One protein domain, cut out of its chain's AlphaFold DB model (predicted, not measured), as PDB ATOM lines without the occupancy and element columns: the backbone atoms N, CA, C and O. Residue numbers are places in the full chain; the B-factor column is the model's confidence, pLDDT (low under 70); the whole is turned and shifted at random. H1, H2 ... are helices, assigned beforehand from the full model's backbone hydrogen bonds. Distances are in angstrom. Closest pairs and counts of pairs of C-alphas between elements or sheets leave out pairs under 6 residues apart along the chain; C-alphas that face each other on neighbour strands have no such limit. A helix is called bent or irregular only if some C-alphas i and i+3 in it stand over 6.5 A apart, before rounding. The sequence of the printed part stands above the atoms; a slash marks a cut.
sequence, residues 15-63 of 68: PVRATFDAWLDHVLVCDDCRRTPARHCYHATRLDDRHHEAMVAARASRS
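What this domain is: This is residues 15 to 63 of the 68 residues of an uncharacterized protein of Streptomyces phaeolivaceus (UniProt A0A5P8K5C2). A long helix, H3, and a shorter one, H1, lie side by side and run opposite ways, and the chain folds back between them through a turn that holds the very short helix H2 at one end of the pair. At the other end the last residues of H3 reach on past Pro 15, where H1 begins. The printed part has 49 residues with three named helices in the order H1, H2, H3 and no named strand, and its class is all helix. It is only just loose, close to compact, with a radius of gyration of the C-alphas of 12.0 A. The C-alphas span 40 by 16 by 11 A along their three main axes, the outline of a rod.

Where its parts are: H3, the longest helix, holds residues 42 to 63 and is 31.9 A long from first to last C-alpha. It begins with C-alpha 42 at (128.146, 122.631, 107.048) and ends with C-alpha 63 at (128.052, 140.310, 133.637). H1 holds residues 15 to 29 and is 21.6 A long, beginning with C-alpha 15 at (133.839, 139.574, 117.768). H2 holds residues 31 to 35 and is 6.5 A long. None of the three helices is bent.

How they stand to each other: H3 and H1 touch, with 20 pairs of C-alphas within 8 A. Their closest C-alphas are those of Val 16 and Ala 54, 5.1 A apart. Their lines stand at a shallow tilt of 17 degrees, and they run opposite ways, with their centres 11.8 A apart. H1 and H2 only just touch, and only at the corner by their link, with 3 pairs of C-alphas within 8 A. H1 touches H2 with residues 27 to 28 alone, and the closest C-alphas of the two are those of Val 27 and Cys 33, 5.5 A apart. H2 and H3 are close but not clearly touching: their closest C-alphas, those of Cys 33 and Ala 44, are 7.9 A apart. In H1, H2 and H3 every pair of O of residue i and N of residue i+4 inside the helix is within hydrogen-bond range.

The domain as a whole: The two C-alphas farthest apart are those of Arg 35 and Ser 63, at 40.2 A. The first and last printed C-alphas, those of Pro 15 and Ser 63, are 16.9 A apart. The printed part has no cut. The link from H1 to H2 is tight, with 1 residue between them, and the link from H2 to H3 is short, with 6 residues. The mean pLDDT of the printed part is 84.0, and residues 62 to 63, which belong to H3, are under 70.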
ATOM      1  N   PRO A  15     133.899 140.973 118.197       79.38
ATOM      2  CA  PRO A  15     133.839 139.574 117.768       79.38
ATOM      3  C   PRO A  15     132.452 139.079 117.325       79.38
ATOM      4  O   PRO A  15     132.382 138.286 116.398       79.38
ATOM      5  N   VAL A  16     131.350 139.524 117.941       85.19
ATOM      6  CA  VAL A  16     129.986 139.078 117.573       85.19
ATOM      7  C   VAL A  16     129.597 139.602 116.197       85.19
ATOM      8  O   VAL A  16     128.984 138.892 115.403       85.19
ATOM      9  N   ARG A  17     129.962 140.854 115.909       85.12
ATOM     10  CA  ARG A  17     129.690 141.459 114.606       85.12
ATOM     11  C   ARG A  17     130.559 140.838 113.515       85.12
ATOM     12  O   ARG A  17     130.035 140.478 112.473       85.12
ATOM     13  N   ALA A  18     131.843 140.607 113.795       88.12
ATOM     14  CA  ALA A  18     132.750 139.952 112.855       88.12
ATOM     15  C   ALA A  18     132.301 138.526 112.479       88.12
ATOM     16  O   ALA A  18     132.380 138.147 111.313       88.12
ATOM     17  N   THR A  19     131.809 137.731 113.437       88.50
ATOM     18  CA  THR A  19     131.297 136.381 113.141       88.50
ATOM     19  C   THR A  19     129.986 136.411 112.362       88.50
ATOM     20  O   THR A  19     129.791 135.572 111.487       88.50
ATOM     21  N   PHE A  20     129.121 137.395 112.626       87.69
ATOM     22  CA  PHE A  20     127.893 137.597 111.859       87.69
ATOM     23  C   PHE A  20     128.175 138.018 110.411       87.69
ATOM     24  O   PHE A  20     127.618 137.432 109.488       87.69
ATOM     25  N   ASP A  21     129.080 138.976 110.201       89.12
ATOM     26  CA  ASP A  21     129.456 139.439 108.862       89.12
ATOM     27  C   ASP A  21     130.104 138.303 108.049       89.12
ATOM     28  O   ASP A  21     129.782 138.121 106.877       89.12
ATOM     29  N   ALA A  22     130.939 137.468 108.679       89.38
ATOM     30  CA  ALA A  22     131.513 136.279 108.042       89.38
ATOM     31  C   ALA A  22     130.454 135.222 107.676       89.38
ATOM     32  O   ALA A  22     130.560 134.569 106.638       89.38
ATOM     33  N   TRP A  23     129.430 135.043 108.518       88.88
ATOM     34  CA  TRP A  23     128.290 134.181 108.203       88.88
ATOM     35  C   TRP A  23     127.488 134.725 107.013       88.88
ATOM     36  O   TRP A  23     127.188 133.963 106.095       88.88
ATOM     37  N   LEU A  24     127.215 136.036 106.985       88.88
ATOM     38  CA  LEU A  24     126.522 136.700 105.877       88.88
ATOM     39  C   LEU A  24     127.281 136.582 104.553       88.88
ATOM     40  O   LEU A  24     126.687 136.203 103.544       88.88
ATOM     41  N   ASP A  25     128.582 136.866 104.558       90.44
ATOM     42  CA  ASP A  25     129.427 136.747 103.368       90.44
ATOM     43  C   ASP A  25     129.349 135.330 102.782       90.44
ATOM     44  O   ASP A  25     129.087 135.145 101.592       90.44
ATOM     45  N   HIS A  26     129.429 134.314 103.646       87.12
ATOM     46  CA  HIS A  26     129.337 132.923 103.232       87.12
ATOM     47  C   HIS A  26     127.971 132.554 102.628       87.12
ATOM     48  O   HIS A  26     127.925 131.939 101.559       87.12
ATOM     49  N   VAL A  27     126.851 132.907 103.272       86.50
ATOM     50  CA  VAL A  27     125.516 132.520 102.767       86.50
ATOM     51  C   VAL A  27     125.161 133.209 101.448       86.50
ATOM     52  O   VAL A  27     124.409 132.643 100.656       86.50
ATOM     53  N   LEU A  28     125.719 134.395 101.175       86.56
ATOM     54  CA  LEU A  28     125.487 135.125  99.924       86.56
ATOM     55  C   LEU A  28     126.220 134.502  98.722       86.56
ATOM     56  O   LEU A  28     125.712 134.562  97.592       86.56
ATOM     57  N   VAL A  29     127.389 133.890  98.950       88.06
ATOM     58  CA  VAL A  29     128.235 133.310  97.890       88.06
ATOM     59  C   VAL A  29     128.115 131.788  97.757       88.06
ATOM     60  O   VAL A  29     128.430 131.248  96.698       88.06
ATOM     61  N   CYS A  30     127.658 131.084  98.794       87.62
ATOM     62  CA  CYS A  30     127.588 129.623  98.803       87.62
ATOM     63  C   CYS A  30     126.405 129.093  97.973       87.62
ATOM     64  O   CYS A  30     125.244 129.368  98.277       87.62
ATOM     65  N   ASP A  31     126.693 128.279  96.951       83.81
ATOM     66  CA  ASP A  31     125.668 127.662  96.093       83.81
ATOM     67  C   ASP A  31     124.751 126.704  96.875       83.81
ATOM     68  O   ASP A  31     123.535 126.707  96.679       83.81
ATOM     69  N   ASP A  32     125.298 125.962  97.845       79.00
ATOM     70  CA  ASP A  32     124.502 125.084  98.713       79.00
ATOM     71  C   ASP A  32     123.513 125.879  99.575       79.00
ATOM     72  O   ASP A  32     122.358 125.473  99.711       79.00
ATOM     73  N   CYS A  33     123.919 127.044 100.094       79.12
ATOM     74  CA  CYS A  33     123.038 127.962 100.831       79.12
ATOM     75  C   CYS A  33     121.977 128.626  99.940       79.12
ATOM     76  O   CYS A  33     120.953 129.083 100.446       79.12
ATOM     77  N   ARG A  34     122.192 128.692  98.620       80.81
ATOM     78  CA  ARG A  34     121.167 129.160  97.668       80.81
ATOM     79  C   ARG A  34     120.106 128.104  97.401       80.81
ATOM     80  O   ARG A  34     118.949 128.447  97.175       80.81
ATOM     81  N   ARG A  35     120.497 126.828  97.393       82.12
ATOM     82  CA  ARG A  35     119.600 125.698  97.101       82.12
ATOM     83  C   ARG A  35     118.912 125.147  98.341       82.12
ATOM     84  O   ARG A  35     117.825 124.585  98.243       82.12
ATOM     85  N   THR A  36     119.546 125.284  99.499       80.81
ATOM     86  CA  THR A  36     119.085 124.724 100.767       80.81
ATOM     87  C   THR A  36     119.160 125.776 101.867       80.81
ATOM     88  O   THR A  36     120.000 126.674 101.802       80.81
ATOM     89  N   PRO A  37     118.301 125.708 102.898       79.19
ATOM     90  CA  PRO A  37     118.388 126.650 104.005       79.19
ATOM     91  C   PRO A  37     119.785 126.590 104.634       79.19
ATOM     92  O   PRO A  37     120.264 125.498 104.926       79.19
ATOM     93  N   ALA A  38     120.402 127.747 104.896       72.69
ATOM     94  CA  ALA A  38     121.794 127.860 105.351       72.69
ATOM     95  C   ALA A  38     122.155 126.942 106.535       72.69
ATOM     96  O   ALA A  38     123.261 126.425 106.588       72.69
ATOM     97  N   ARG A  39     121.203 126.634 107.426       73.06
ATOM     98  CA  ARG A  39     121.358 125.653 108.524       73.06
ATOM     99  C   ARG A  39     121.773 124.235 108.084       73.06
ATOM    100  O   ARG A  39     122.156 123.430 108.924       73.06
ATOM    101  N   HIS A  40     121.628 123.906 106.800       80.00
ATOM    102  CA  HIS A  40     122.016 122.623 106.208       80.00
ATOM    103  C   HIS A  40     123.387 122.675 105.521       80.00
ATOM    104  O   HIS A  40     123.945 121.625 105.208       80.00
ATOM    105  N   CYS A  41     123.957 123.866 105.315       86.31
ATOM    106  CA  CYS A  41     125.327 124.003 104.843       86.31
ATOM    107  C   CYS A  41     126.284 123.886 106.030       86.31
ATOM    108  O   CYS A  41     126.276 124.717 106.936       86.31
ATOM    109  N   TYR A  42     127.163 122.885 105.991       84.00
ATOM    110  CA  TYR A  42     128.146 122.631 107.048       84.00
ATOM    111  C   TYR A  42     128.972 123.876 107.414       84.00
ATOM    112  O   TYR A  42     129.234 124.142 108.587       84.00
ATOM    113  N   HIS A  43     129.364 124.666 106.412       83.56
ATOM    114  CA  HIS A  43     130.179 125.858 106.629       83.56
ATOM    115  C   HIS A  43     129.390 126.998 107.285       83.56
ATOM    116  O   HIS A  43     129.922 127.670 108.171       83.56
ATOM    117  N   ALA A  44     128.127 127.190 106.897       81.75
ATOM    118  CA  ALA A  44     127.239 128.158 107.530       81.75
ATOM    119  C   ALA A  44     126.931 127.766 108.984       81.75
ATOM    120  O   ALA A  44     126.994 128.624 109.859       81.75
ATOM    121  N   THR A  45     126.692 126.479 109.264       87.12
ATOM    122  CA  THR A  45     126.485 125.976 110.634       87.12
ATOM    123  C   THR A  45     127.716 126.212 111.510       87.12
ATOM    124  O   THR A  45     127.600 126.741 112.608       87.12
ATOM    125  N   ARG A  46     128.925 125.941 111.000       89.06
ATOM    126  CA  ARG A  46     130.167 126.213 111.743       89.06
ATOM    127  C   ARG A  46     130.373 127.704 112.045       89.06
ATOM    128  O   ARG A  46     131.011 128.057 113.037       89.06
ATOM    129  N   LEU A  47     129.908 128.589 111.164       88.88
ATOM    130  CA  LEU A  47     129.957 130.039 111.382       88.88
ATOM    131  C   LEU A  47     128.905 130.491 112.405       88.88
ATOM    132  O   LEU A  47     129.209 131.362 113.220       88.88
ATOM    133  N   ASP A  48     127.732 129.859 112.414       87.44
ATOM    134  CA  ASP A  48     126.695 130.061 113.432       87.44
ATOM    135  C   ASP A  48     127.189 129.655 114.832       87.44
ATOM    136  O   ASP A  48     127.075 130.441 115.774       87.44
ATOM    137  N   ASP A  49     127.871 128.510 114.958       90.44
ATOM    138  CA  ASP A  49     128.478 128.065 116.224       90.44
ATOM    139  C   ASP A  49     129.466 129.106 116.776       90.44
ATOM    140  O   ASP A  49     129.387 129.517 117.935       90.44
ATOM    141  N   ARG A  50     130.363 129.620 115.923       88.19
ATOM    142  CA  ARG A  50     131.310 130.685 116.301       88.19
ATOM    143  C   ARG A  50     130.601 131.973 116.707       88.19
ATOM    144  O   ARG A  50     131.074 132.695 117.588       88.19
ATOM    145  N   HIS A  51     129.487 132.295 116.056       89.44
ATOM    146  CA  HIS A  51     128.677 133.447 116.426       89.44
ATOM    147  C   HIS A  51     128.037 133.256 117.805       89.44
ATOM    148  O   HIS A  51     128.088 134.166 118.640       89.44
ATOM    149  N   HIS A  52     127.526 132.058 118.085       88.00
ATOM    150  CA  HIS A  52     127.004 131.695 119.394       88.00
ATOM    151  C   HIS A  52     128.077 131.814 120.487       88.00
ATOM    152  O   HIS A  52     127.850 132.473 121.504       88.00
ATOM    153  N   GLU A  53     129.266 131.253 120.267       89.00
ATOM    154  CA  GLU A  53     130.403 131.359 121.191       89.00
ATOM    155  C   GLU A  53     130.784 132.821 121.460       89.00
ATOM    156  O   GLU A  53     130.942 133.229 122.616       89.00
ATOM    157  N   ALA A  54     130.852 133.648 120.412       85.31
ATOM    158  CA  ALA A  54     131.125 135.076 120.544       85.31
ATOM    159  C   ALA A  54     130.041 135.794 121.369       85.31
ATOM    160  O   ALA A  54     130.360 136.643 122.208       85.31
ATOM    161  N   MET A  55     128.761 135.449 121.176       87.25
ATOM    162  CA  MET A  55     127.657 136.003 121.965       87.25
ATOM    163  C   MET A  55     127.751 135.608 123.437       87.25
ATOM    164  O   MET A  55     127.542 136.455 124.311       87.25
ATOM    165  N   VAL A  56     128.080 134.348 123.725       88.12
ATOM    166  CA  VAL A  56     128.269 133.849 125.092       88.12
ATOM    167  C   VAL A  56     129.434 134.570 125.767       88.12
ATOM    168  O   VAL A  56     129.258 135.119 126.858       88.12
ATOM    169  N   ALA A  57     130.588 134.676 125.103       84.19
ATOM    170  CA  ALA A  57     131.758 135.386 125.623       84.19
ATOM    171  C   ALA A  57     131.465 136.876 125.888       84.19
ATOM    172  O   ALA A  57     131.827 137.430 126.931       84.19
ATOM    173  N   ALA A  58     130.737 137.525 124.979       81.50
ATOM    174  CA  ALA A  58     130.301 138.907 125.134       81.50
ATOM    175  C   ALA A  58     129.314 139.112 126.294       81.50
ATOM    176  O   ALA A  58     129.333 140.152 126.959       81.50
ATOM    177  N   ARG A  59     128.412 138.152 126.531       81.75
ATOM    178  CA  ARG A  59     127.486 138.176 127.674       81.75
ATOM    179  C   ARG A  59     128.236 137.975 128.991       81.75
ATOM    180  O   ARG A  59     128.016 138.750 129.915       81.75
ATOM    181  N   ALA A  60     129.161 137.017 129.046       79.31
ATOM    182  CA  ALA A  60     130.004 136.770 130.218       79.31
ATOM    183  C   ALA A  60     130.883 137.984 130.576       79.31
ATOM    184  O   ALA A  60     131.062 138.311 131.747       79.31
ATOM    185  N   SER A  61     131.392 138.699 129.571       73.19
ATOM    186  CA  SER A  61     132.173 139.925 129.789       73.19
ATOM    187  C   SER A  61     131.317 141.057 130.372       73.19
ATOM    188  O   SER A  61     131.766 141.782 131.259       73.19
ATOM    189  N   ARG A  62     130.056 141.179 129.930       68.94
ATOM    190  CA  ARG A  62     129.109 142.180 130.449       68.94
ATOM    191  C   ARG A  62     128.683 141.910 131.889       68.94
ATOM    192  O   ARG A  62     128.650 142.844 132.682       68.94
ATOM    193  N   SER A  63     128.409 140.657 132.254       63.75
ATOM    194  CA  SER A  63     128.052 140.310 133.637       63.75
ATOM    195  C   SER A  63     129.216 140.504 134.613       63.75
ATOM    196  O   SER A  63     128.996 140.840 135.775       63.75
TER     197      SER A  63